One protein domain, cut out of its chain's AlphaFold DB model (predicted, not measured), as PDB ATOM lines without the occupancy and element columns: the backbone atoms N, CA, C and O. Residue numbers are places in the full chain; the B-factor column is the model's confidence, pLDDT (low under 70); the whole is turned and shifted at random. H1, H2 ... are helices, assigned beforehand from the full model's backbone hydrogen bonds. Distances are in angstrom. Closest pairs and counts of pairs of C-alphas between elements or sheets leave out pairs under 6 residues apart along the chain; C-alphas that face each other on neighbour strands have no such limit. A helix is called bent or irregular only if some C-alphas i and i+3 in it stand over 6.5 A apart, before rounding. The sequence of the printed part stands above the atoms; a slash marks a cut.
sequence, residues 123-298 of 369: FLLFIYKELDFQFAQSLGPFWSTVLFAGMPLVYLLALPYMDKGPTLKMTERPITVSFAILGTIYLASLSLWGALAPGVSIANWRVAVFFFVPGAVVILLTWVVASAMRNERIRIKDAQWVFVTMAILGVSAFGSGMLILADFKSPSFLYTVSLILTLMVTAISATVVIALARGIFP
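This is residues 123 to 298 of the 369 residues of the protein "Cytochrome b related protein" of Thermoplasmatales archaeon A-plasma (UniProt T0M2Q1). The long helix H6 lies in a broad slab of helices, with H7 beside it at one edge and H4 on its other side in the middle; H3 makes the opposite edge, only loosely set beside H4. H5 packs with residues 214 to 226 on one face of H4, and the short H1 crosses H4 on the other face, with the short H2 at the corner before H3. The printed part has 176 residues with seven named helices, H1 to H7 in chain order, and no named strand: the class is all helix. It is compact, with a radius of gyration of the C-alphas of 17.9 A and spans of 48 by 44 by 26 A.

H6, residues 239 to 265, is 39.8 A from first to last C-alpha and begins at C-alpha 239 (8.411, 23.707, -1.274). H5, residues 204 to 230, is 38.2 A; it is neither bent nor irregular, but only just: C-alphas 210 and 213 are 6.2 A apart. H7, residues 269 to 293, is 35.9 A and ends at C-alpha 293 (13.074, 19.829, 6.491). H4, residues 174 to 196, is 32.1 A. H3, residues 141 to 162, is 29.2 A and irregular, with C-alphas 157 and 160 7.1 A apart and a kink of 36 degrees near residue 156. H2 is residues 134 to 139. H1, residues 123 to 130, is irregular, with C-alphas 123 and 126 7.4 A apart; it begins at C-alpha 123 (24.289, 19.469, -24.989).

H6 touches the hub, H4, the same way at a shallow tilt of 26 degrees; their closest C-alphas, Ile 185 and Val 251, are 5.0 A apart. H6 and H7 form a helical hairpin at 28 degrees, closest at Ser 252 and Thr 282, C-alphas 5.3 A apart. H4 and H5 form another, at a steep tilt of 37 degrees, only just past shallow, closest at the C-alphas of Ser 178 and Ile 219, 5.2 A. H4, H5 and H6 make an up-and-down bundle, each running against the one before. H1 is about perpendicular to H4 at 88 degrees, closest at the C-alphas of Phe 126 and Ser 191, 4.2 A. H1 touches H3 through residues 144 to 149 of H3, closest at the C-alphas of Ile 127 and Ala 149, 6.5 A. H2 and H3 only just touch, only at the corner, with 3 pairs of C-alphas within 8 A; the closest, Ala 136 and Ser 144, are 5.2 A apart. H3 and H4 are near each other. H7 is apart from H4 and H5. Every O i to N i+4 pair is within hydrogen-bond range in H2, H4, H6 and H7; the counts are 3 of 4 in H1, 14 of 18 in H3 and 22 of 23 in H5.

The two C-alphas farthest apart, Ser 138 and Pro 298, are 54.2 A apart. The printed part has no cut. The link from H3 to H4, 11 residues, is long. Mean pLDDT of the printed part is 89.8; residues 237, 297 and 298 are under 70.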
ATOM      1  N   PHE A 123      25.745  19.490 -25.128       84.06
ATOM      2  CA  PHE A 123      24.289  19.469 -24.989       84.06
ATOM      3  C   PHE A 123      23.616  18.265 -25.675       84.06
ATOM      4  O   PHE A 123      22.420  18.067 -25.500       84.06
ATOM      5  N   LEU A 124      24.361  17.449 -26.430       89.19
ATOM      6  CA  LEU A 124      23.904  16.186 -27.031       89.19
ATOM      7  C   LEU A 124      24.554  14.951 -26.394       89.19
ATOM      8  O   LEU A 124      24.288  13.830 -26.831       89.19
ATOM      9  N   LEU A 125      25.399  15.117 -25.370       91.00
ATOM     10  CA  LEU A 125      26.105  13.985 -24.767       91.00
ATOM     11  C   LEU A 125      25.171  12.966 -24.120       91.00
ATOM     12  O   LEU A 125      25.499  11.783 -24.115       91.00
ATOM     13  N   PHE A 126      24.017  13.396 -23.603       91.94
ATOM     14  CA  PHE A 126      23.041  12.465 -23.044       91.94
ATOM     15  C   PHE A 126      22.532  11.476 -24.105       91.94
ATOM     16  O   PHE A 126      22.601  10.274 -23.872       91.94
ATOM     17  N   ILE A 127      22.177  11.972 -25.300       91.69
ATOM     18  CA  ILE A 127      21.744  11.153 -26.448       91.69
ATOM     19  C   ILE A 127      22.880  10.254 -26.917       91.69
ATOM     20  O   ILE A 127      22.699   9.061 -27.150       91.69
ATOM     21  N   TYR A 128      24.077  10.828 -27.050       91.31
ATOM     22  CA  TYR A 128      25.257  10.078 -27.460       91.31
ATOM     23  C   TYR A 128      25.530   8.901 -26.533       91.31
ATOM     24  O   TYR A 128      25.783   7.795 -27.008       91.31
ATOM     25  N   LYS A 129      25.435   9.112 -25.215       93.19
ATOM     26  CA  LYS A 129      25.700   8.049 -24.254       93.19
ATOM     27  C   LYS A 129      24.688   6.915 -24.355       93.19
ATOM     28  O   LYS A 129      25.032   5.757 -24.140       93.19
ATOM     29  N   GLU A 130      23.451   7.217 -24.698       92.31
ATOM     30  CA  GLU A 130      22.416   6.198 -24.821       92.31
ATOM     31  C   GLU A 130      22.642   5.270 -26.025       92.31
ATOM     32  O   GLU A 130      22.251   4.103 -25.977       92.31
ATOM     33  N   LEU A 131      23.362   5.723 -27.060       92.56
ATOM     34  CA  LEU A 131      23.789   4.873 -28.182       92.56
ATOM     35  C   LEU A 131      24.814   3.802 -27.777       92.56
ATOM     36  O   LEU A 131      24.971   2.800 -28.479       92.56
ATOM     37  N   ASP A 132      25.480   3.965 -26.632       92.88
ATOM     38  CA  ASP A 132      26.378   2.947 -26.084       92.88
ATOM     39  C   ASP A 132      25.618   1.772 -25.448       92.88
ATOM     40  O   ASP A 132      26.215   0.750 -25.108       92.88
ATOM     41  N   PHE A 133      24.308   1.875 -25.231       95.12
ATOM     42  CA  PHE A 133      23.554   0.807 -24.580       95.12
ATOM     43  C   PHE A 133      23.365  -0.373 -25.533       95.12
ATOM     44  O   PHE A 133      22.955  -0.197 -26.676       95.12
ATOM     45  N   GLN A 134      23.617  -1.599 -25.068       94.88
ATOM     46  CA  GLN A 134      23.546  -2.790 -25.928       94.88
ATOM     47  C   GLN A 134      22.201  -2.936 -26.655       94.88
ATOM     48  O   GLN A 134      22.168  -3.276 -27.836       94.88
ATOM     49  N   PHE A 135      21.083  -2.644 -25.990       92.00
ATOM     50  CA  PHE A 135      19.781  -2.671 -26.655       92.00
ATOM     51  C   PHE A 135      19.626  -1.550 -27.698       92.00
ATOM     52  O   PHE A 135      19.047  -1.790 -28.753       92.00
ATOM     53  N   ALA A 136      20.178  -0.358 -27.463       92.62
ATOM     54  CA  ALA A 136      20.170   0.736 -28.435       92.62
ATOM     55  C   ALA A 136      20.977   0.360 -29.691       92.62
ATOM     56  O   ALA A 136      20.521   0.538 -30.821       92.62
ATOM     57  N   GLN A 137      22.127  -0.294 -29.499       91.00
ATOM     58  CA  GLN A 137      22.937  -0.843 -30.591       91.00
ATOM     59  C   GLN A 137      22.149  -1.855 -31.438       91.00
ATOM     60  O   GLN A 137      22.295  -1.869 -32.657       91.00
ATOM     61  N   SER A 138      21.262  -2.647 -30.820       91.38
ATOM     62  CA  SER A 138      20.384  -3.581 -31.543       91.38
ATOM     63  C   SER A 138      19.215  -2.914 -32.284       91.38
ATOM     64  O   SER A 138      18.787  -3.422 -33.317       91.38
ATOM     65  N   LEU A 139      18.713  -1.774 -31.793       92.06
ATOM     66  CA  LEU A 139      17.643  -0.994 -32.440       92.06
ATOM     67  C   LEU A 139      18.158  -0.130 -33.601       92.06
ATOM     68  O   LEU A 139      17.398   0.251 -34.493       92.06
ATOM     69  N   GLY A 140      19.448   0.195 -33.575       90.50
ATOM     70  CA  GLY A 140      20.103   1.098 -34.509       90.50
ATOM     71  C   GLY A 140      20.040   2.574 -34.074       90.50
ATOM     72  O   GLY A 140      19.191   2.961 -33.260       90.50
ATOM     73  N   PRO A 141      20.924   3.438 -34.615       87.62
ATOM     74  CA  PRO A 141      21.086   4.817 -34.135       87.62
ATOM     75  C   PRO A 141      19.847   5.704 -34.292       87.62
ATOM     76  O   PRO A 141      19.565   6.535 -33.428       87.62
ATOM     77  N   PHE A 142      19.091   5.516 -35.380       90.12
ATOM     78  CA  PHE A 142      17.881   6.293 -35.650       90.12
ATOM     79  C   PHE A 142      16.805   6.033 -34.589       90.12
ATOM     80  O   PHE A 142      16.380   6.957 -33.898       90.12
ATOM     81  N   TRP A 143      16.412   4.768 -34.407       92.38
ATOM     82  CA  TRP A 143      15.367   4.396 -33.452       92.38
ATOM     83  C   TRP A 143      15.777   4.640 -32.005       92.38
ATOM     84  O   TRP A 143      14.939   5.021 -31.194       92.38
ATOM     85  N   SER A 144      17.065   4.502 -31.694       90.62
ATOM     86  CA  SER A 144      17.598   4.869 -30.381       90.62
ATOM     87  C   SER A 144      17.440   6.364 -30.116       90.62
ATOM     88  O   SER A 144      16.880   6.748 -29.095       90.62
ATOM     89  N   THR A 145      17.827   7.224 -31.063       89.75
ATOM     90  CA  THR A 145      17.627   8.678 -30.932       89.75
ATOM     91  C   THR A 145      16.146   9.034 -30.776       89.75
ATOM     92  O   THR A 145      15.794   9.838 -29.916       89.75
ATOM     93  N   VAL A 146      15.256   8.413 -31.558       91.00
ATOM     94  CA  VAL A 146      13.803   8.613 -31.422       91.00
ATOM     95  C   VAL A 146      13.316   8.199 -30.032       91.00
ATOM     96  O   VAL A 146      12.533   8.921 -29.421       91.00
ATOM     97  N   LEU A 147      13.795   7.072 -29.505       90.88
ATOM     98  CA  LEU A 147      13.413   6.604 -28.179       90.88
ATOM     99  C   LEU A 147      13.879   7.575 -27.092       90.88
ATOM    100  O   LEU A 147      13.074   7.978 -26.260       90.88
ATOM    101  N   PHE A 148      15.145   7.976 -27.095       88.81
ATOM    102  CA  PHE A 148      15.698   8.707 -25.962       88.81
ATOM    103  C   PHE A 148      15.595  10.229 -26.044       88.81
ATOM    104  O   PHE A 148      15.434  10.884 -25.019       88.81
ATOM    105  N   ALA A 149      15.635  10.811 -27.240       88.56
ATOM    106  CA  ALA A 149      15.376  12.238 -27.415       88.56
ATOM    107  C   ALA A 149      13.881  12.498 -27.640       88.56
ATOM    108  O   ALA A 149      13.318  13.447 -27.100       88.56
ATOM    109  N   GLY A 150      13.221  11.636 -28.419       91.06
ATOM    110  CA  GLY A 150      11.819  11.808 -28.789       91.06
ATOM    111  C   GLY A 150      10.844  11.497 -27.654       91.06
ATOM    112  O   GLY A 150       9.947  12.301 -27.418       91.06
ATOM    113  N   MET A 151      11.007  10.393 -26.909       90.00
ATOM    114  CA  MET A 151      10.037  10.048 -25.852       90.00
ATOM    115  C   MET A 151       9.950  11.089 -24.732       90.00
ATOM    116  O   MET A 151       8.824  11.424 -24.358       90.00
ATOM    117  N   PRO A 152      11.055  11.654 -24.201       90.00
ATOM    118  CA  PRO A 152      10.954  12.735 -23.225       90.00
ATOM    119  C   PRO A 152      10.222  13.961 -23.775       90.00
ATOM    120  O   PRO A 152       9.412  14.552 -23.065       90.00
ATOM    121  N   LEU A 153      10.438  14.317 -25.047       91.44
ATOM    122  CA  LEU A 153       9.715  15.417 -25.692       91.44
ATOM    123  C   LEU A 153       8.221  15.108 -25.838       91.44
ATOM    124  O   LEU A 153       7.392  15.947 -25.492       91.44
ATOM    125  N   VAL A 154       7.864  13.900 -26.281       93.88
ATOM    126  CA  VAL A 154       6.466  13.449 -26.363       93.88
ATOM    127  C   VAL A 154       5.811  13.474 -24.984       93.88
ATOM    128  O   VAL A 154       4.690  13.957 -24.858       93.88
ATOM    129  N   TYR A 155       6.512  13.025 -23.941       91.69
ATOM    130  CA  TYR A 155       6.033  13.115 -22.563       91.69
ATOM    131  C   TYR A 155       5.776  14.568 -22.142       91.69
ATOM    132  O   TYR A 155       4.710  14.860 -21.608       91.69
ATOM    133  N   LEU A 156       6.700  15.497 -22.418       93.19
ATOM    134  CA  LEU A 156       6.521  16.916 -22.086       93.19
ATOM    135  C   LEU A 156       5.345  17.551 -22.841       93.19
ATOM    136  O   LEU A 156       4.597  18.329 -22.253       93.19
ATOM    137  N   LEU A 157       5.140  17.187 -24.109       94.31
ATOM    138  CA  LEU A 157       3.985  17.630 -24.900       94.31
ATOM    139  C   LEU A 157       2.668  17.018 -24.400       94.31
ATOM    140  O   LEU A 157       1.627  17.674 -24.441       94.31
ATOM    141  N   ALA A 158       2.703  15.778 -23.910       95.50
ATOM    142  CA  ALA A 158       1.551  15.092 -23.334       95.50
ATOM    143  C   ALA A 158       1.245  15.539 -21.893       95.50
ATOM    144  O   ALA A 158       0.134  15.321 -21.404       95.50
ATOM    145  N   LEU A 159       2.201  16.180 -21.212       93.62
ATOM    146  CA  LEU A 159       2.118  16.511 -19.792       93.62
ATOM    147  C   LEU A 159       0.858  17.308 -19.407       93.62
ATOM    148  O   LEU A 159       0.227  16.919 -18.425       93.62
ATOM    149  N   PRO A 160       0.416  18.340 -20.159       90.00
ATOM    150  CA  PRO A 160      -0.821  19.064 -19.842       90.00
ATOM    151  C   PRO A 160      -2.078  18.181 -19.869       90.00
ATOM    152  O   PRO A 160      -3.062  18.474 -19.197       90.00
ATOM    153  N   TYR A 161      -2.055  17.084 -20.632       92.88
ATOM    154  CA  TYR A 161      -3.164  16.135 -20.729       92.88
ATOM    155  C   TYR A 161      -3.088  15.028 -19.677       92.88
ATOM    156  O   TYR A 161      -4.112  14.432 -19.350       92.88
ATOM    157  N   MET A 162      -1.898  14.733 -19.158       92.31
ATOM    158  CA  MET A 162      -1.694  13.717 -18.123       92.31
ATOM    159  C   MET A 162      -1.863  14.301 -16.719       92.31
ATOM    160  O   MET A 162      -2.456  13.664 -15.849       92.31
ATOM    161  N   ASP A 163      -1.383  15.522 -16.499       92.38
ATOM    162  CA  ASP A 163      -1.418  16.195 -15.207       92.38
ATOM    163  C   ASP A 163      -2.591  17.178 -15.119       92.38
ATOM    164  O   ASP A 163      -2.441  18.391 -15.253       92.38
ATOM    165  N   LYS A 164      -3.788  16.620 -14.908       90.25
ATOM    166  CA  LYS A 164      -5.056  17.370 -14.827       90.25
ATOM    167  C   LYS A 164      -5.411  17.826 -13.408       90.25
ATOM    168  O   LYS A 164      -6.572  18.138 -13.136       90.25
ATOM    169  N   GLY A 165      -4.461  17.789 -12.473       88.69
ATOM    170  CA  GLY A 165      -4.722  18.174 -11.089       88.69
ATOM    171  C   GLY A 165      -5.205  19.630 -10.999       88.69
ATOM    172  O   GLY A 165      -4.636  20.493 -11.665       88.69
ATOM    173  N   PRO A 166      -6.197  19.954 -10.147       90.38
ATOM    174  CA  PRO A 166      -6.712  21.324 -10.013       90.38
ATOM    175  C   PRO A 166      -5.733  22.269  -9.293       90.38
ATOM    176  O   PRO A 166      -6.055  23.425  -9.030       90.38
ATOM    177  N   THR A 167      -4.554  21.770  -8.927       92.06
ATOM    178  CA  THR A 167      -3.591  22.397  -8.030       92.06
ATOM    179  C   THR A 167      -2.238  22.563  -8.709       92.06
ATOM    180  O   THR A 167      -1.764  21.696  -9.439       92.06
ATOM    181  N   LEU A 168      -1.575  23.678  -8.430       89.50
ATOM    182  CA  LEU A 168      -0.216  23.983  -8.864       89.50
ATOM    183  C   LEU A 168       0.816  23.689  -7.771       89.50
ATOM    184  O   LEU A 168       2.015  23.884  -7.993       89.50
ATOM    185  N   LYS A 169       0.387  23.218  -6.592       90.62
ATOM    186  CA  LYS A 169       1.306  22.852  -5.513       90.62
ATOM    187  C   LYS A 169       2.115  21.624  -5.912       90.62
ATOM    188  O   LYS A 169       1.573  20.551  -6.159       90.62
ATOM    189  N   MET A 170       3.439  21.761  -5.891       91.19
ATOM    190  CA  MET A 170       4.362  20.652  -6.161       91.19
ATOM    191  C   MET A 170       4.171  19.481  -5.179       91.19
ATOM    192  O   MET A 170       4.274  18.322  -5.569       91.19
ATOM    193  N   THR A 171       3.812  19.762  -3.922       92.00
ATOM    194  CA  THR A 171       3.534  18.746  -2.886       92.00
ATOM    195  C   THR A 171       2.286  17.902  -3.162       92.00
ATOM    196  O   THR A 171       2.139  16.814  -2.610       92.00
ATOM    197  N   GLU A 172       1.385  18.369  -4.024       92.38
ATOM    198  CA  GLU A 172       0.181  17.637  -4.430       92.38
ATOM    199  C   GLU A 172       0.381  16.907  -5.769       92.38
ATOM    200  O   GLU A 172      -0.495  16.165  -6.205       92.38
ATOM    201  N   ARG A 173       1.563  17.048  -6.391       93.25
ATOM    202  CA  ARG A 173       1.926  16.459  -7.693       93.25
ATOM    203  C   ARG A 173       3.226  15.638  -7.621       93.25
ATOM    204  O   ARG A 173       4.121  15.833  -8.447       93.25
ATOM    205  N   PRO A 174       3.372  14.705  -6.657       93.94
ATOM    206  CA  PRO A 174       4.646  14.038  -6.396       93.94
ATOM    207  C   PRO A 174       5.176  13.250  -7.598       93.94
ATOM    208  O   PRO A 174       6.383  13.220  -7.799       93.94
ATOM    209  N   ILE A 175       4.311  12.654  -8.425       93.94
ATOM    210  CA  ILE A 175       4.737  11.889  -9.610       93.94
ATOM    211  C   ILE A 175       5.331  12.811 -10.680       93.94
ATOM    212  O   ILE A 175       6.458  12.591 -11.118       93.94
ATOM    213  N   THR A 176       4.630  13.886 -11.042       94.50
ATOM    214  CA  THR A 176       5.127  14.869 -12.015       94.50
ATOM    215  C   THR A 176       6.426  15.516 -11.551       94.50
ATOM    216  O   THR A 176       7.376  15.633 -12.324       94.50
ATOM    217  N   VAL A 177       6.496  15.890 -10.271       95.31
ATOM    218  CA  VAL A 177       7.711  16.455  -9.672       95.31
ATOM    219  C   VAL A 177       8.853  15.437  -9.688       95.31
ATOM    220  O   VAL A 177       9.978  15.802 -10.020       95.31
ATOM    221  N   SER A 178       8.574  14.156  -9.419       96.06
ATOM    222  CA  SER A 178       9.583  13.092  -9.504       96.06
ATOM    223  C   SER A 178      10.145  12.965 -10.914       96.06
ATOM    224  O   SER A 178      11.358  12.883 -11.068       96.06
ATOM    225  N   PHE A 179       9.299  12.995 -11.950       95.44
ATOM    226  CA  PHE A 179       9.763  12.947 -13.339       95.44
ATOM    227  C   PHE A 179      10.573  14.181 -13.736       95.44
ATOM    228  O   PHE A 179      11.545  14.040 -14.471       95.44
ATOM    229  N   ALA A 180      10.237  15.368 -13.224       94.75
ATOM    230  CA  ALA A 180      11.055  16.561 -13.433       94.75
ATOM    231  C   ALA A 180      12.451  16.406 -12.799       94.75
ATOM    232  O   ALA A 180      13.457  16.639 -13.467       94.75
ATOM    233  N   ILE A 181      12.517  15.937 -11.545       96.25
ATOM    234  CA  ILE A 181      13.780  15.663 -10.840       96.25
ATOM    235  C   ILE A 181      14.592  14.593 -11.585       96.25
ATOM    236  O   ILE A 181      15.780  14.787 -11.837       96.25
ATOM    237  N   LEU A 182      13.959  13.484 -11.976       96.12
ATOM    238  CA  LEU A 182      14.600  12.403 -12.727       96.12
ATOM    239  C   LEU A 182      15.096  12.864 -14.093       96.12
ATOM    240  O   LEU A 182      16.212  12.524 -14.465       96.12
ATOM    241  N   GLY A 183      14.316  13.673 -14.810       94.44
ATOM    242  CA  GLY A 183      14.728  14.261 -16.079       94.44
ATOM    243  C   GLY A 183      16.005  15.085 -15.927       94.44
ATOM    244  O   GLY A 183      16.944  14.904 -16.698       94.44
ATOM    245  N   THR A 184      16.094  15.922 -14.887       94.94
ATOM    246  CA  THR A 184      17.321  16.672 -14.576       94.94
ATOM    247  C   THR A 184      18.488  15.748 -14.222       94.94
ATOM    248  O   THR A 184      19.586  15.924 -14.753       94.94
ATOM    249  N   ILE A 185      18.261  14.749 -13.359       95.12
ATOM    250  CA  ILE A 185      19.298  13.794 -12.950       95.12
ATOM    251  C   ILE A 185      19.827  13.032 -14.161       95.12
ATOM    252  O   ILE A 185      21.039  13.013 -14.360       95.12
ATOM    253  N   TYR A 186      18.964  12.438 -14.982       95.12
ATOM    254  CA  TYR A 186      19.389  11.641 -16.131       95.12
ATOM    255  C   TYR A 186      20.050  12.487 -17.208       95.12
ATOM    256  O   TYR A 186      21.108  12.086 -17.682       95.12
ATOM    257  N   LEU A 187      19.517  13.667 -17.538       93.62
ATOM    258  CA  LEU A 187      20.134  14.547 -18.533       93.62
ATOM    259  C   LEU A 187      21.575  14.893 -18.142       93.62
ATOM    260  O   LEU A 187      22.493  14.735 -18.951       93.62
ATOM    261  N   ALA A 188      21.803  15.300 -16.891       93.44
ATOM    262  CA  ALA A 188      23.143  15.633 -16.414       93.44
ATOM    263  C   ALA A 188      24.041  14.391 -16.275       93.44
ATOM    264  O   ALA A 188      25.198  14.408 -16.695       93.44
ATOM    265  N   SER A 189      23.508  13.300 -15.723       93.19
ATOM    266  CA  SER A 189      24.253  12.063 -15.449       93.19
ATOM    267  C   SER A 189      24.693  11.354 -16.725       93.19
ATOM    268  O   SER A 189      25.843  10.929 -16.826       93.19
ATOM    269  N   LEU A 190      23.809  11.258 -17.719       93.88
ATOM    270  CA  LEU A 190      24.125  10.689 -19.027       93.88
ATOM    271  C   LEU A 190      25.113  11.571 -19.785       93.88
ATOM    272  O   LEU A 190      26.039  11.042 -20.388       93.88
ATOM    273  N   SER A 191      24.983  12.898 -19.689       92.62
ATOM    274  CA  SER A 191      25.965  13.816 -20.278       92.62
ATOM    275  C   SER A 191      27.352  13.627 -19.659       92.62
ATOM    276  O   SER A 191      28.340  13.480 -20.377       92.62
ATOM    277  N   LEU A 192      27.435  13.546 -18.326       90.00
ATOM    278  CA  LEU A 192      28.690  13.284 -17.622       90.00
ATOM    279  C   LEU A 192      29.264  11.906 -17.975       90.00
ATOM    280  O   LEU A 192      30.461  11.773 -18.218       90.00
ATOM    281  N   TRP A 193      28.426  10.872 -18.036       90.69
ATOM    282  CA  TRP A 193      28.872   9.527 -18.394       90.69
ATOM    283  C   TRP A 193      29.323   9.442 -19.860       90.69
ATOM    284  O   TRP A 193      30.316   8.776 -20.152       90.69
ATOM    285  N   GLY A 194      28.660  10.167 -20.763       89.75
ATOM    286  CA  GLY A 194      29.089  10.364 -22.148       89.75
ATOM    287  C   GLY A 194      30.469  11.004 -22.246       89.75
ATOM    288  O   GLY A 194      31.295  10.543 -23.028       89.75
ATOM    289  N   ALA A 195      30.753  11.998 -21.403       85.94
ATOM    290  CA  ALA A 195      32.065  12.639 -21.355       85.94
ATOM    291  C   ALA A 195      33.165  11.729 -20.773       85.94
ATOM    292  O   ALA A 195      34.293  11.748 -21.258       85.94
ATOM    293  N   LEU A 196      32.860  10.945 -19.733       84.88
ATOM    294  CA  LEU A 196      33.859  10.136 -19.016       84.88
ATOM    295  C   LEU A 196      34.158   8.781 -19.669       84.88
ATOM    296  O   LEU A 196      35.243   8.238 -19.475       84.88
ATOM    297  N   ALA A 197      33.202   8.199 -20.391       85.56
ATOM    298  CA  ALA A 197      33.361   6.889 -21.019       85.56
ATOM    299  C   ALA A 197      32.672   6.840 -22.395       85.56
ATOM    300  O   ALA A 197      31.684   6.112 -22.541       85.56
ATOM    301  N   PRO A 198      33.149   7.614 -23.385       86.69
ATOM    302  CA  PRO A 198      32.555   7.656 -24.720       86.69
ATOM    303  C   PRO A 198      32.770   6.341 -25.485       86.69
ATOM    304  O   PRO A 198      33.859   5.768 -25.434       86.69
ATOM    305  N   GLY A 199      31.753   5.865 -26.210       85.06
ATOM    306  CA  GLY A 199      31.873   4.737 -27.144       85.06
ATOM    307  C   GLY A 199      32.006   3.359 -26.486       85.06
ATOM    308  O   GLY A 199      32.372   2.384 -27.145       85.06
ATOM    309  N   VAL A 200      31.761   3.255 -25.177       88.44
ATOM    310  CA  VAL A 200      31.925   2.005 -24.424       88.44
ATOM    311  C   VAL A 200      30.579   1.311 -24.298       88.44
ATOM    312  O   VAL A 200      29.740   1.769 -23.526       88.44
ATOM    313  N   SER A 201      30.409   0.175 -24.984       91.94
ATOM    314  CA  SER A 201      29.173  -0.617 -24.929       91.94
ATOM    315  C   SER A 201      28.797  -0.998 -23.487       91.94
ATOM    316  O   SER A 201      29.606  -1.561 -22.741       91.94
ATOM    317  N   ILE A 202      27.563  -0.685 -23.081       94.06
ATOM    318  CA  ILE A 202      27.048  -0.897 -21.724       94.06
ATOM    319  C   ILE A 202      26.011  -2.019 -21.716       94.06
ATOM    320  O   ILE A 202      24.998  -1.967 -22.414       94.06
ATOM    321  N   ALA A 203      26.240  -3.012 -20.855       95.69
ATOM    322  CA  ALA A 203      25.334  -4.138 -20.682       95.69
ATOM    323  C   ALA A 203      23.935  -3.707 -20.214       95.69
ATOM    324  O   ALA A 203      23.812  -2.910 -19.281       95.69
ATOM    325  N   ASN A 204      22.886  -4.306 -20.792       93.88
ATOM    326  CA  ASN A 204      21.484  -3.941 -20.531       93.88
ATOM    327  C   ASN A 204      21.108  -3.939 -19.043       93.88
ATOM    328  O   ASN A 204      20.365  -3.072 -18.596       93.88
ATOM    329  N   TRP A 205      21.660  -4.860 -18.246       94.88
ATOM    330  CA  TRP A 205      21.395  -4.900 -16.806       94.88
ATOM    331  C   TRP A 205      21.951  -3.672 -16.064       94.88
ATOM    332  O   TRP A 205      21.316  -3.189 -15.132       94.88
ATOM    333  N   ARG A 206      23.100  -3.119 -16.489       93.88
ATOM    334  CA  ARG A 206      23.664  -1.886 -15.904       93.88
ATOM    335  C   ARG A 206      22.799  -0.685 -16.245       93.88
ATOM    336  O   ARG A 206      22.592   0.173 -15.396       93.88
ATOM    337  N   VAL A 207      22.280  -0.656 -17.471       93.12
ATOM    338  CA  VAL A 207      21.349   0.381 -17.920       93.12
ATOM    339  C   VAL A 207      20.048   0.311 -17.121       93.12
ATOM    340  O   VAL A 207      19.587   1.324 -16.603       93.12
ATOM    341  N   ALA A 208      19.502  -0.892 -16.927       94.38
ATOM    342  CA  ALA A 208      18.320  -1.107 -16.100       94.38
ATOM    343  C   ALA A 208      18.545  -0.633 -14.655       94.38
ATOM    344  O   ALA A 208      17.710   0.085 -14.114       94.38
ATOM    345  N   VAL A 209      19.688  -0.961 -14.043       94.44
ATOM    346  CA  VAL A 209      20.038  -0.467 -12.701       94.44
ATOM    347  C   VAL A 209      20.146   1.062 -12.681       94.44
ATOM    348  O   VAL A 209      19.598   1.690 -11.778       94.44
ATOM    349  N   PHE A 210      20.795   1.667 -13.681       92.81
ATOM    350  CA  PHE A 210      20.964   3.120 -13.788       92.81
ATOM    351  C   PHE A 210      19.635   3.878 -13.882       92.81
ATOM    352  O   PHE A 210      19.490   4.925 -13.256       92.81
ATOM    353  N   PHE A 211      18.653   3.362 -14.622       94.00
ATOM    354  CA  PHE A 211      17.341   3.999 -14.692       94.00
ATOM    355  C   PHE A 211      16.465   3.601 -13.498       94.00
ATOM    356  O   PHE A 211      16.052   4.456 -12.718       94.00
ATOM    357  N   PHE A 212      16.204   2.315 -13.277       95.50
ATOM    358  CA  PHE A 212      15.167   1.905 -12.330       95.50
ATOM    359  C   PHE A 212      15.521   2.153 -10.862       95.50
ATOM    360  O   PHE A 212      14.622   2.495 -10.095       95.50
ATOM    361  N   VAL A 213      16.790   2.036 -10.448       94.56
ATOM    362  CA  VAL A 213      17.151   2.226  -9.031       94.56
ATOM    363  C   VAL A 213      17.048   3.703  -8.620       94.56
ATOM    364  O   VAL A 213      16.255   3.993  -7.720       94.56
ATOM    365  N   PRO A 214      17.732   4.666  -9.277       92.50
ATOM    366  CA  PRO A 214      17.503   6.088  -9.019       92.50
ATOM    367  C   PRO A 214      16.045   6.498  -9.242       92.50
ATOM    368  O   PRO A 214      15.515   7.279  -8.457       92.50
ATOM    369  N   GLY A 215      15.381   5.922 -10.252       95.25
ATOM    370  CA  GLY A 215      13.961   6.126 -10.539       95.25
ATOM    371  C   GLY A 215      13.076   5.839  -9.329       95.25
ATOM    372  O   GLY A 215      12.367   6.721  -8.840       95.25
ATOM    373  N   ALA A 216      13.166   4.619  -8.803       96.69
ATOM    374  CA  ALA A 216      12.398   4.186  -7.642       96.69
ATOM    375  C   ALA A 216      12.727   5.014  -6.392       96.69
ATOM    376  O   ALA A 216      11.817   5.429  -5.673       96.69
ATOM    377  N   VAL A 217      14.013   5.299  -6.155       95.50
ATOM    378  CA  VAL A 217      14.462   6.091  -5.000       95.50
ATOM    379  C   VAL A 217      13.910   7.514  -5.060       95.50
ATOM    380  O   VAL A 217      13.336   7.980  -4.078       95.50
ATOM    381  N   VAL A 218      14.027   8.206  -6.194       96.06
ATOM    382  CA  VAL A 218      13.543   9.589  -6.336       96.06
ATOM    383  C   VAL A 218      12.026   9.652  -6.227       96.06
ATOM    384  O   VAL A 218      11.524  10.535  -5.531       96.06
ATOM    385  N   ILE A 219      11.297   8.717  -6.844       97.00
ATOM    386  CA  ILE A 219       9.830   8.665  -6.741       97.00
ATOM    387  C   ILE A 219       9.406   8.471  -5.284       97.00
ATOM    388  O   ILE A 219       8.573   9.225  -4.775       97.00
ATOM    389  N   LEU A 220      10.018   7.511  -4.585       96.50
ATOM    390  CA  LEU A 220       9.727   7.241  -3.180       96.50
ATOM    391  C   LEU A 220      10.053   8.450  -2.295       96.50
ATOM    392  O   LEU A 220       9.210   8.880  -1.511       96.50
ATOM    393  N   LEU A 221      11.252   9.024  -2.430       93.44
ATOM    394  CA  LEU A 221      11.682  10.174  -1.632       93.44
ATOM    395  C   LEU A 221      10.796  11.394  -1.877       93.44
ATOM    396  O   LEU A 221      10.351  12.025  -0.922       93.44
ATOM    397  N   THR A 222      10.491  11.701  -3.137       94.81
ATOM    398  CA  THR A 222       9.605  12.816  -3.498       94.81
ATOM    399  C   THR A 222       8.223  12.616  -2.895       94.81
ATOM    400  O   THR A 222       7.671  13.547  -2.315       94.81
ATOM    401  N   TRP A 223       7.680  11.399  -2.968       95.50
ATOM    402  CA  TRP A 223       6.386  11.078  -2.376       95.50
ATOM    403  C   TRP A 223       6.389  11.219  -0.849       95.50
ATOM    404  O   TRP A 223       5.481  11.842  -0.293       95.50
ATOM    405  N   VAL A 224       7.419  10.710  -0.166       93.31
ATOM    406  CA  VAL A 224       7.567  10.825   1.296       93.31
ATOM    407  C   VAL A 224       7.685  12.288   1.722       93.31
ATOM    408  O   VAL A 224       6.965  12.716   2.623       93.31
ATOM    409  N   VAL A 225       8.547  13.067   1.060       91.25
ATOM    410  CA  VAL A 225       8.750  14.494   1.352       91.25
ATOM    411  C   VAL A 225       7.463  15.277   1.098       91.25
ATOM    412  O   VAL A 225       6.997  15.994   1.981       91.25
ATOM    413  N   ALA A 226       6.828  15.083  -0.058       92.50
ATOM    414  CA  ALA A 226       5.569  15.736  -0.402       92.50
ATOM    415  C   ALA A 226       4.449  15.404   0.601       92.50
ATOM    416  O   ALA A 226       3.731  16.299   1.049       92.50
ATOM    417  N   SER A 227       4.334  14.136   1.009       92.00
ATOM    418  CA  SER A 227       3.366  13.682   2.013       92.00
ATOM    419  C   SER A 227       3.643  14.281   3.396       92.00
ATOM    420  O   SER A 227       2.723  14.750   4.065       92.00
ATOM    421  N   ALA A 228       4.909  14.337   3.818       89.31
ATOM    422  CA  ALA A 228       5.305  14.946   5.085       89.31
ATOM    423  C   ALA A 228       4.994  16.451   5.129       89.31
ATOM    424  O   ALA A 228       4.514  16.942   6.150       89.31
ATOM    425  N   MET A 229       5.215  17.161   4.022       89.56
ATOM    426  CA  MET A 229       4.885  18.582   3.895       89.56
ATOM    427  C   MET A 229       3.374  18.826   3.870       89.56
ATOM    428  O   MET A 229       2.889  19.734   4.539       89.56
ATOM    429  N   ARG A 230       2.612  17.992   3.149       88.88
ATOM    430  CA  ARG A 230       1.143  18.077   3.108       88.88
ATOM    431  C   ARG A 230       0.511  17.839   4.480       88.88
ATOM    432  O   ARG A 230      -0.457  18.501   4.823       88.88
ATOM    433  N   ASN A 231       1.072  16.919   5.262       88.50
ATOM    434  CA  ASN A 231       0.592  16.587   6.604       88.50
ATOM    435  C   ASN A 231       1.174  17.507   7.699       88.50
ATOM    436  O   ASN A 231       1.177  17.123   8.866       88.50
ATOM    437  N   GLU A 232       1.748  18.657   7.326       82.50
ATOM    438  CA  GLU A 232       2.383  19.645   8.217       82.50
ATOM    439  C   GLU A 232       3.483  19.109   9.152       82.50
ATOM    440  O   GLU A 232       3.912  19.805  10.075       82.50
ATOM    441  N   ARG A 233       4.011  17.904   8.905       79.12
ATOM    442  CA  ARG A 233       5.155  17.366   9.664       79.12
ATOM    443  C   ARG A 233       6.431  18.157   9.383       79.12
ATOM    444  O   ARG A 233       7.328  18.196  10.218       79.12
ATOM    445  N   ILE A 234       6.501  18.763   8.198       79.62
ATOM    446  CA  ILE A 234       7.573  19.643   7.741       79.62
ATOM    447  C   ILE A 234       6.931  20.957   7.293       79.62
ATOM    448  O   ILE A 234       6.118  20.967   6.369       79.62
ATOM    449  N   ARG A 235       7.300  22.071   7.932       72.75
ATOM    450  CA  ARG A 235       6.792  23.409   7.598       72.75
ATOM    451  C   ARG A 235       7.820  24.166   6.769       72.75
ATOM    452  O   ARG A 235       8.754  24.749   7.310       72.75
ATOM    453  N   ILE A 236       7.635  24.154   5.453       75.31
ATOM    454  CA  ILE A 236       8.467  24.895   4.499       75.31
ATOM    455  C   ILE A 236       7.542  25.745   3.640       75.31
ATOM    456  O   ILE A 236       6.631  25.215   3.008       75.31
ATOM    457  N   LYS A 237       7.784  27.058   3.621       69.06
ATOM    458  CA  LYS A 237       7.006  28.010   2.822       69.06
ATOM    459  C   LYS A 237       7.217  27.777   1.323       69.06
ATOM    460  O   LYS A 237       6.255  27.673   0.574       69.06
ATOM    461  N   ASP A 238       8.473  27.579   0.922       77.00
ATOM    462  CA  ASP A 238       8.865  27.436  -0.479       77.00
ATOM    463  C   ASP A 238       9.236  25.988  -0.821       77.00
ATOM    464  O   ASP A 238      10.408  25.634  -0.975       77.00
ATOM    465  N   ALA A 239       8.224  25.130  -0.964       81.44
ATOM    466  CA  ALA A 239       8.411  23.707  -1.274       81.44
ATOM    467  C   ALA A 239       9.271  23.447  -2.523       81.44
ATOM    468  O   ALA A 239       9.989  22.452  -2.596       81.44
ATOM    469  N   GLN A 240       9.231  24.366  -3.488       85.94
ATOM    470  CA  GLN A 240      10.018  24.300  -4.717       85.94
ATOM    471  C   GLN A 240      11.523  24.183  -4.471       85.94
ATOM    472  O   GLN A 240      12.185  23.405  -5.156       85.94
ATOM    473  N   TRP A 241      12.060  24.881  -3.465       85.50
ATOM    474  CA  TRP A 241      13.492  24.840  -3.180       85.50
ATOM    475  C   TRP A 241      13.938  23.466  -2.692       85.50
ATOM    476  O   TRP A 241      15.015  23.026  -3.068       85.50
ATOM    477  N   VAL A 242      13.090  22.742  -1.958       88.50
ATOM    478  CA  VAL A 242      13.391  21.366  -1.533       88.50
ATOM    479  C   VAL A 242      13.574  20.460  -2.744       88.50
ATOM    480  O   VAL A 242      14.577  19.759  -2.839       88.50
ATOM    481  N   PHE A 243      12.638  20.503  -3.694       91.75
ATOM    482  CA  PHE A 243      12.688  19.665  -4.892       91.75
ATOM    483  C   PHE A 243      13.848  20.045  -5.822       91.75
ATOM    484  O   PHE A 243      14.505  19.162  -6.370       91.75
ATOM    485  N   VAL A 244      14.162  21.340  -5.941       91.19
ATOM    486  CA  VAL A 244      15.356  21.810  -6.662       91.19
ATOM    487  C   VAL A 244      16.630  21.289  -5.995       91.19
ATOM    488  O   VAL A 244      17.487  20.722  -6.671       91.19
ATOM    489  N   THR A 245      16.755  21.403  -4.670       90.50
ATOM    490  CA  THR A 245      17.921  20.874  -3.950       90.50
ATOM    491  C   THR A 245      18.003  19.350  -4.050       90.50
ATOM    492  O   THR A 245      19.104  18.822  -4.163       90.50
ATOM    493  N   MET A 246      16.878  18.628  -4.084       92.50
ATOM    494  CA  MET A 246      16.867  17.180  -4.337       92.50
ATOM    495  C   MET A 246      17.416  16.829  -5.727       92.50
ATOM    496  O   MET A 246      18.187  15.879  -5.842       92.50
ATOM    497  N   ALA A 247      17.070  17.595  -6.766       94.38
ATOM    498  CA  ALA A 247      17.639  17.403  -8.100       94.38
ATOM    499  C   ALA A 247      19.154  17.658  -8.110       94.38
ATOM    500  O   ALA A 247      19.908  16.827  -8.616       94.38
ATOM    501  N   ILE A 248      19.614  18.747  -7.483       93.44
ATOM    502  CA  ILE A 248      21.049  19.059  -7.353       93.44
ATOM    503  C   ILE A 248      21.777  17.959  -6.574       93.44
ATOM    504  O   ILE A 248      22.848  17.515  -6.988       93.44
ATOM    505  N   LEU A 249      21.190  17.482  -5.474       93.69
ATOM    506  CA  LEU A 249      21.730  16.382  -4.680       93.69
ATOM    507  C   LEU A 249      21.858  15.109  -5.521       93.69
ATOM    508  O   LEU A 249      22.895  14.461  -5.473       93.69
ATOM    509  N   GLY A 250      20.844  14.770  -6.318       93.19
ATOM    510  CA  GLY A 250      20.881  13.602  -7.197       93.19
ATOM    511  C   GLY A 250      21.971  13.696  -8.269       93.19
ATOM    512  O   GLY A 250      22.748  12.757  -8.432       93.19
ATOM    513  N   VAL A 251      22.071  14.842  -8.953       94.06
ATOM    514  CA  VAL A 251      23.109  15.097  -9.971       94.06
ATOM    515  C   VAL A 251      24.509  15.030  -9.361       94.06
ATOM    516  O   VAL A 251      25.386  14.351  -9.893       94.06
ATOM    517  N   SER A 252      24.721  15.710  -8.233       93.88
ATOM    518  CA  SER A 252      26.026  15.759  -7.564       93.88
ATOM    519  C   SER A 252      26.418  14.409  -6.962       93.88
ATOM    520  O   SER A 252      27.541  13.968  -7.179       93.88
ATOM    521  N   ALA A 253      25.494  13.679  -6.331       93.31
ATOM    522  CA  ALA A 253      25.768  12.343  -5.801       93.31
ATOM    523  C   ALA A 253      26.176  11.356  -6.907       93.31
ATOM    524  O   ALA A 253      27.154  10.619  -6.750       93.31
ATOM    525  N   PHE A 254      25.468  11.363  -8.044       92.81
ATOM    526  CA  PHE A 254      25.850  10.547  -9.197       92.81
ATOM    527  C   PHE A 254      27.214  10.970  -9.753       92.81
ATOM    528  O   PHE A 254      28.083  10.124  -9.978       92.81
ATOM    529  N   GLY A 255      27.422  12.278  -9.928       91.56
ATOM    530  CA  GLY A 255      28.679  12.826 -10.426       91.56
ATOM    531  C   GLY A 255      29.871  12.462  -9.548       91.56
ATOM    532  O   GLY A 255      30.879  11.983 -10.061       91.56
ATOM    533  N   SER A 256      29.735  12.581  -8.226       92.44
ATOM    534  CA  SER A 256      30.736  12.126  -7.261       92.44
ATOM    535  C   SER A 256      31.011  10.632  -7.399       92.44
ATOM    536  O   SER A 256      32.173  10.251  -7.476       92.44
ATOM    537  N   GLY A 257      29.984   9.780  -7.499       90.75
ATOM    538  CA  GLY A 257      30.173   8.336  -7.697       90.75
ATOM    539  C   GLY A 257      30.972   8.002  -8.961       90.75
ATOM    540  O   GLY A 257      31.899   7.192  -8.920       90.75
ATOM    541  N   MET A 258      30.667   8.671 -10.075       89.00
ATOM    542  CA  MET A 258      31.397   8.511 -11.336       89.00
ATOM    543  C   MET A 258      32.840   9.011 -11.244       89.00
ATOM    544  O   MET A 258      33.753   8.338 -11.724       89.00
ATOM    545  N   LEU A 259      33.054  10.165 -10.612       90.25
ATOM    546  CA  LEU A 259      34.380  10.752 -10.437       90.25
ATOM    547  C   LEU A 259      35.255   9.925  -9.493       90.25
ATOM    548  O   LEU A 259      36.432   9.766  -9.782       90.25
ATOM    549  N   ILE A 260      34.690   9.324  -8.439       92.12
ATOM    550  CA  ILE A 260      35.397   8.362  -7.575       92.12
ATOM    551  C   ILE A 260      35.937   7.207  -8.420       92.12
ATOM    552  O   ILE A 260      37.117   6.873  -8.349       92.12
ATOM    553  N   LEU A 261      35.084   6.603  -9.251       88.12
ATOM    554  CA  LEU A 261      35.487   5.485 -10.106       88.12
ATOM    555  C   LEU A 261      36.527   5.893 -11.157       88.12
ATOM    556  O   LEU A 261      37.414   5.096 -11.466       88.12
ATOM    557  N   ALA A 262      36.413   7.096 -11.722       86.75
ATOM    558  CA  ALA A 262      37.371   7.623 -12.688       86.75
ATOM    559  C   ALA A 262      38.737   7.894 -12.039       86.75
ATOM    560  O   ALA A 262      39.755   7.437 -12.559       86.75
ATOM    561  N   ASP A 263      38.748   8.555 -10.881       87.81
ATOM    562  CA  ASP A 263      39.960   8.890 -10.127       87.81
ATOM    563  C   ASP A 263      40.677   7.627  -9.628       87.81
ATOM    564  O   ASP A 263      41.890   7.526  -9.753       87.81
ATOM    565  N   PHE A 264      39.944   6.593  -9.189       90.56
ATOM    566  CA  PHE A 264      40.552   5.303  -8.832       90.56
ATOM    567  C   PHE A 264      41.210   4.583 -10.015       90.56
ATOM    568  O   PHE A 264      42.204   3.884  -9.830       90.56
ATOM    569  N   LYS A 265      40.646   4.699 -11.222       88.31
ATOM    570  CA  LYS A 265      41.173   4.018 -12.416       88.31
ATOM    571  C   LYS A 265      42.345   4.756 -13.048       88.31
ATOM    572  O   LYS A 265      43.268   4.115 -13.539       88.31
ATOM    573  N   SER A 266      42.269   6.079 -13.093       86.81
ATOM    574  CA  SER A 266      43.272   6.940 -13.710       86.81
ATOM    575  C   SER A 266      43.367   8.238 -12.912       86.81
ATOM    576  O   SER A 266      42.780   9.242 -13.329       86.81
ATOM    577  N   PRO A 267      44.091   8.230 -11.776       86.62
ATOM    578  CA  PRO A 267      44.210   9.400 -10.918       86.62
ATOM    579  C   PRO A 267      44.687  10.608 -11.718       86.62
ATOM    580  O   PRO A 267      45.701  10.547 -12.418       86.62
ATOM    581  N   SER A 268      43.950  11.711 -11.635       84.81
ATOM    582  CA  SER A 268      44.351  12.965 -12.264       84.81
ATOM    583  C   SER A 268      43.956  14.134 -11.381       84.81
ATOM    584  O   SER A 268      42.892  14.127 -10.769       84.81
ATOM    585  N   PHE A 269      44.782  15.181 -11.360       83.06
ATOM    586  CA  PHE A 269      44.490  16.384 -10.579       83.06
ATOM    587  C   PHE A 269      43.100  16.962 -10.900       83.06
ATOM    588  O   PHE A 269      42.373  17.377 -10.002       83.06
ATOM    589  N   LEU A 270      42.695  16.923 -12.176       81.25
ATOM    590  CA  LEU A 270      41.377  17.384 -12.613       81.25
ATOM    591  C   LEU A 270      40.239  16.526 -12.047       81.25
ATOM    592  O   LEU A 270      39.232  17.087 -11.605       81.25
ATOM    593  N   TYR A 271      40.381  15.197 -12.025       84.94
ATOM    594  CA  TYR A 271      39.379  14.311 -11.427       84.94
ATOM    595  C   TYR A 271      39.304  14.488  -9.917       84.94
ATOM    596  O   TYR A 271      38.200  14.633  -9.397       84.94
ATOM    597  N   THR A 272      40.441  14.585  -9.228       85.69
ATOM    598  CA  THR A 272      40.478  14.808  -7.780       85.69
ATOM    599  C   THR A 272      39.827  16.142  -7.393       85.69
ATOM    600  O   THR A 272      38.965  16.176  -6.514       85.69
ATOM    601  N   VAL A 273      40.168  17.248  -8.068       85.06
ATOM    602  CA  VAL A 273      39.561  18.565  -7.796       85.06
ATOM    603  C   VAL A 273      38.061  18.545  -8.095       85.06
ATOM    604  O   VAL A 273      37.261  18.975  -7.262       85.06
ATOM    605  N   SER A 274      37.657  17.995  -9.244       86.19
ATOM    606  CA  SER A 274      36.239  17.876  -9.613       86.19
ATOM    607  C   SER A 274      35.466  17.018  -8.612       86.19
ATOM    608  O   SER A 274      34.332  17.348  -8.259       86.19
ATOM    609  N   LEU A 275      36.077  15.940  -8.117       91.38
ATOM    610  CA  LEU A 275      35.500  15.062  -7.108       91.38
ATOM    611  C   LEU A 275      35.269  15.812  -5.795       91.38
ATOM    612  O   LEU A 275      34.158  15.767  -5.269       91.38
ATOM    613  N   ILE A 276      36.279  16.530  -5.294       90.06
ATOM    614  CA  ILE A 276      36.175  17.318  -4.057       90.06
ATOM    615  C   ILE A 276      35.047  18.343  -4.179       90.06
ATOM    616  O   ILE A 276      34.166  18.388  -3.320       90.06
ATOM    617  N   LEU A 277      35.017  19.117  -5.267       89.38
ATOM    618  CA  LEU A 277      33.978  20.126  -5.491       89.38
ATOM    619  C   LEU A 277      32.582  19.497  -5.558       89.38
ATOM    620  O   LEU A 277      31.645  19.991  -4.930       89.38
ATOM    621  N   THR A 278      32.437  18.375  -6.262       90.56
ATOM    622  CA  THR A 278      31.140  17.695  -6.394       90.56
ATOM    623  C   THR A 278      30.692  17.070  -5.067       90.56
ATOM    624  O   THR A 278      29.513  17.147  -4.716       90.56
ATOM    625  N   LEU A 279      31.618  16.526  -4.267       93.44
ATOM    626  CA  LEU A 279      31.332  16.036  -2.913       93.44
ATOM    627  C   LEU A 279      30.920  17.170  -1.971       93.44
ATOM    628  O   LEU A 279      29.986  16.994  -1.192       93.44
ATOM    629  N   MET A 280      31.554  18.343  -2.068       92.31
ATOM    630  CA  MET A 280      31.143  19.528  -1.310       92.31
ATOM    631  C   MET A 280      29.716  19.941  -1.673       92.31
ATOM    632  O   MET A 280      28.895  20.133  -0.779       92.31
ATOM    633  N   VAL A 281      29.385  20.011  -2.967       92.00
ATOM    634  CA  VAL A 281      28.016  20.306  -3.426       92.00
ATOM    635  C   VAL A 281      27.026  19.255  -2.919       92.00
ATOM    636  O   VAL A 281      25.947  19.619  -2.453       92.00
ATOM    637  N   THR A 282      27.401  17.974  -2.942       93.44
ATOM    638  CA  THR A 282      26.580  16.868  -2.424       93.44
ATOM    639  C   THR A 282      26.313  17.046  -0.925       93.44
ATOM    640  O   THR A 282      25.161  17.023  -0.492       93.44
ATOM    641  N   ALA A 283      27.359  17.289  -0.130       92.19
ATOM    642  CA  ALA A 283      27.267  17.471   1.317       92.19
ATOM    643  C   ALA A 283      26.457  18.720   1.698       92.19
ATOM    644  O   ALA A 283      25.594  18.657   2.579       92.19
ATOM    645  N   ILE A 284      26.682  19.841   1.006       91.06
ATOM    646  CA  ILE A 284      25.923  21.081   1.199       91.06
ATOM    647  C   ILE A 284      24.455  20.850   0.841       91.06
ATOM    648  O   ILE A 284      23.587  21.162   1.649       91.06
ATOM    649  N   SER A 285      24.161  20.252  -0.315       88.88
ATOM    650  CA  SER A 285      22.784  20.002  -0.760       88.88
ATOM    651  C   SER A 285      22.042  19.076   0.202       88.88
ATOM    652  O   SER A 285      20.913  19.372   0.588       88.88
ATOM    653  N   ALA A 286      22.687  18.002   0.668       90.19
ATOM    654  CA  ALA A 286      22.121  17.111   1.679       90.19
ATOM    655  C   ALA A 286      21.824  17.858   2.991       90.19
ATOM    656  O   ALA A 286      20.733  17.733   3.551       90.19
ATOM    657  N   THR A 287      22.763  18.691   3.448       88.38
ATOM    658  CA  THR A 287      22.594  19.508   4.658       88.38
ATOM    659  C   THR A 287      21.466  20.521   4.494       88.38
ATOM    660  O   THR A 287      20.657  20.677   5.404       88.38
ATOM    661  N   VAL A 288      21.358  21.169   3.332       85.19
ATOM    662  CA  VAL A 288      20.292  22.128   3.018       85.19
ATOM    663  C   VAL A 288      18.931  21.442   3.013       85.19
ATOM    664  O   VAL A 288      18.012  21.960   3.639       85.19
ATOM    665  N   VAL A 289      18.790  20.257   2.407       82.62
ATOM    666  CA  VAL A 289      17.530  19.491   2.454       82.62
ATOM    667  C   VAL A 289      17.138  19.178   3.899       82.62
ATOM    668  O   VAL A 289      15.989  19.399   4.279       82.62
ATOM    669  N   ILE A 290      18.082  18.719   4.726       83.00
ATOM    670  CA  ILE A 290      17.823  18.410   6.141       83.00
ATOM    671  C   ILE A 290      17.460  19.678   6.924       83.00
ATOM    672  O   ILE A 290      16.517  19.669   7.716       83.00
ATOM    673  N   ALA A 291      18.187  20.771   6.715       81.38
ATOM    674  CA  ALA A 291      17.961  22.038   7.398       81.38
ATOM    675  C   ALA A 291      16.619  22.670   7.007       81.38
ATOM    676  O   ALA A 291      15.905  23.164   7.880       81.38
ATOM    677  N   LEU A 292      16.235  22.591   5.729       75.81
ATOM    678  CA  LEU A 292      14.911  22.984   5.250       75.81
ATOM    679  C   LEU A 292      13.827  22.095   5.869       75.81
ATOM    680  O   LEU A 292      12.863  22.619   6.419       75.81
ATOM    681  N   ALA A 293      14.011  20.770   5.872       70.94
ATOM    682  CA  ALA A 293      13.074  19.829   6.491       70.94
ATOM    683  C   ALA A 293      12.869  20.084   7.994       70.94
ATOM    684  O   ALA A 293      11.777  19.869   8.517       70.94
ATOM    685  N   ARG A 294      13.905  20.568   8.684       75.25
ATOM    686  CA  ARG A 294      13.874  20.928  10.109       75.25
ATOM    687  C   ARG A 294      13.478  22.385  10.380       75.25
ATOM    688  O   ARG A 294      13.435  22.775  11.541       75.25
ATOM    689  N   GLY A 295      13.210  23.188   9.348       70.88
ATOM    690  CA  GLY A 295      12.822  24.594   9.498       70.88
ATOM    691  C   GLY A 295      13.919  25.500  10.077       70.88
ATOM    692  O   GLY A 295      13.601  26.497  10.717       70.88
ATOM    693  N   ILE A 296      15.200  25.159   9.885       74.50
ATOM    694  CA  ILE A 296      16.339  25.868  10.502       74.50
ATOM    695  C   ILE A 296      16.596  27.231   9.843       74.50
ATOM    696  O   ILE A 296      17.014  28.168  10.517       74.50
ATOM    697  N   PHE A 297      16.362  27.364   8.532       65.25
ATOM    698  CA  PHE A 297      16.658  28.613   7.832       65.25
ATOM    699  C   PHE A 297      15.623  29.703   8.156       65.25
ATOM    700  O   PHE A 297      14.438  29.518   7.853       65.25
ATOM    701  N   PRO A 298      16.045  30.852   8.726       54.94
ATOM    702  CA  PRO A 298      15.152  31.970   8.977       54.94
ATOM    703  C   PRO A 298      14.629  32.525   7.650       54.94
ATOM    704  O   PRO A 298      15.375  32.911   6.759       54.94
TER     705      PRO A 298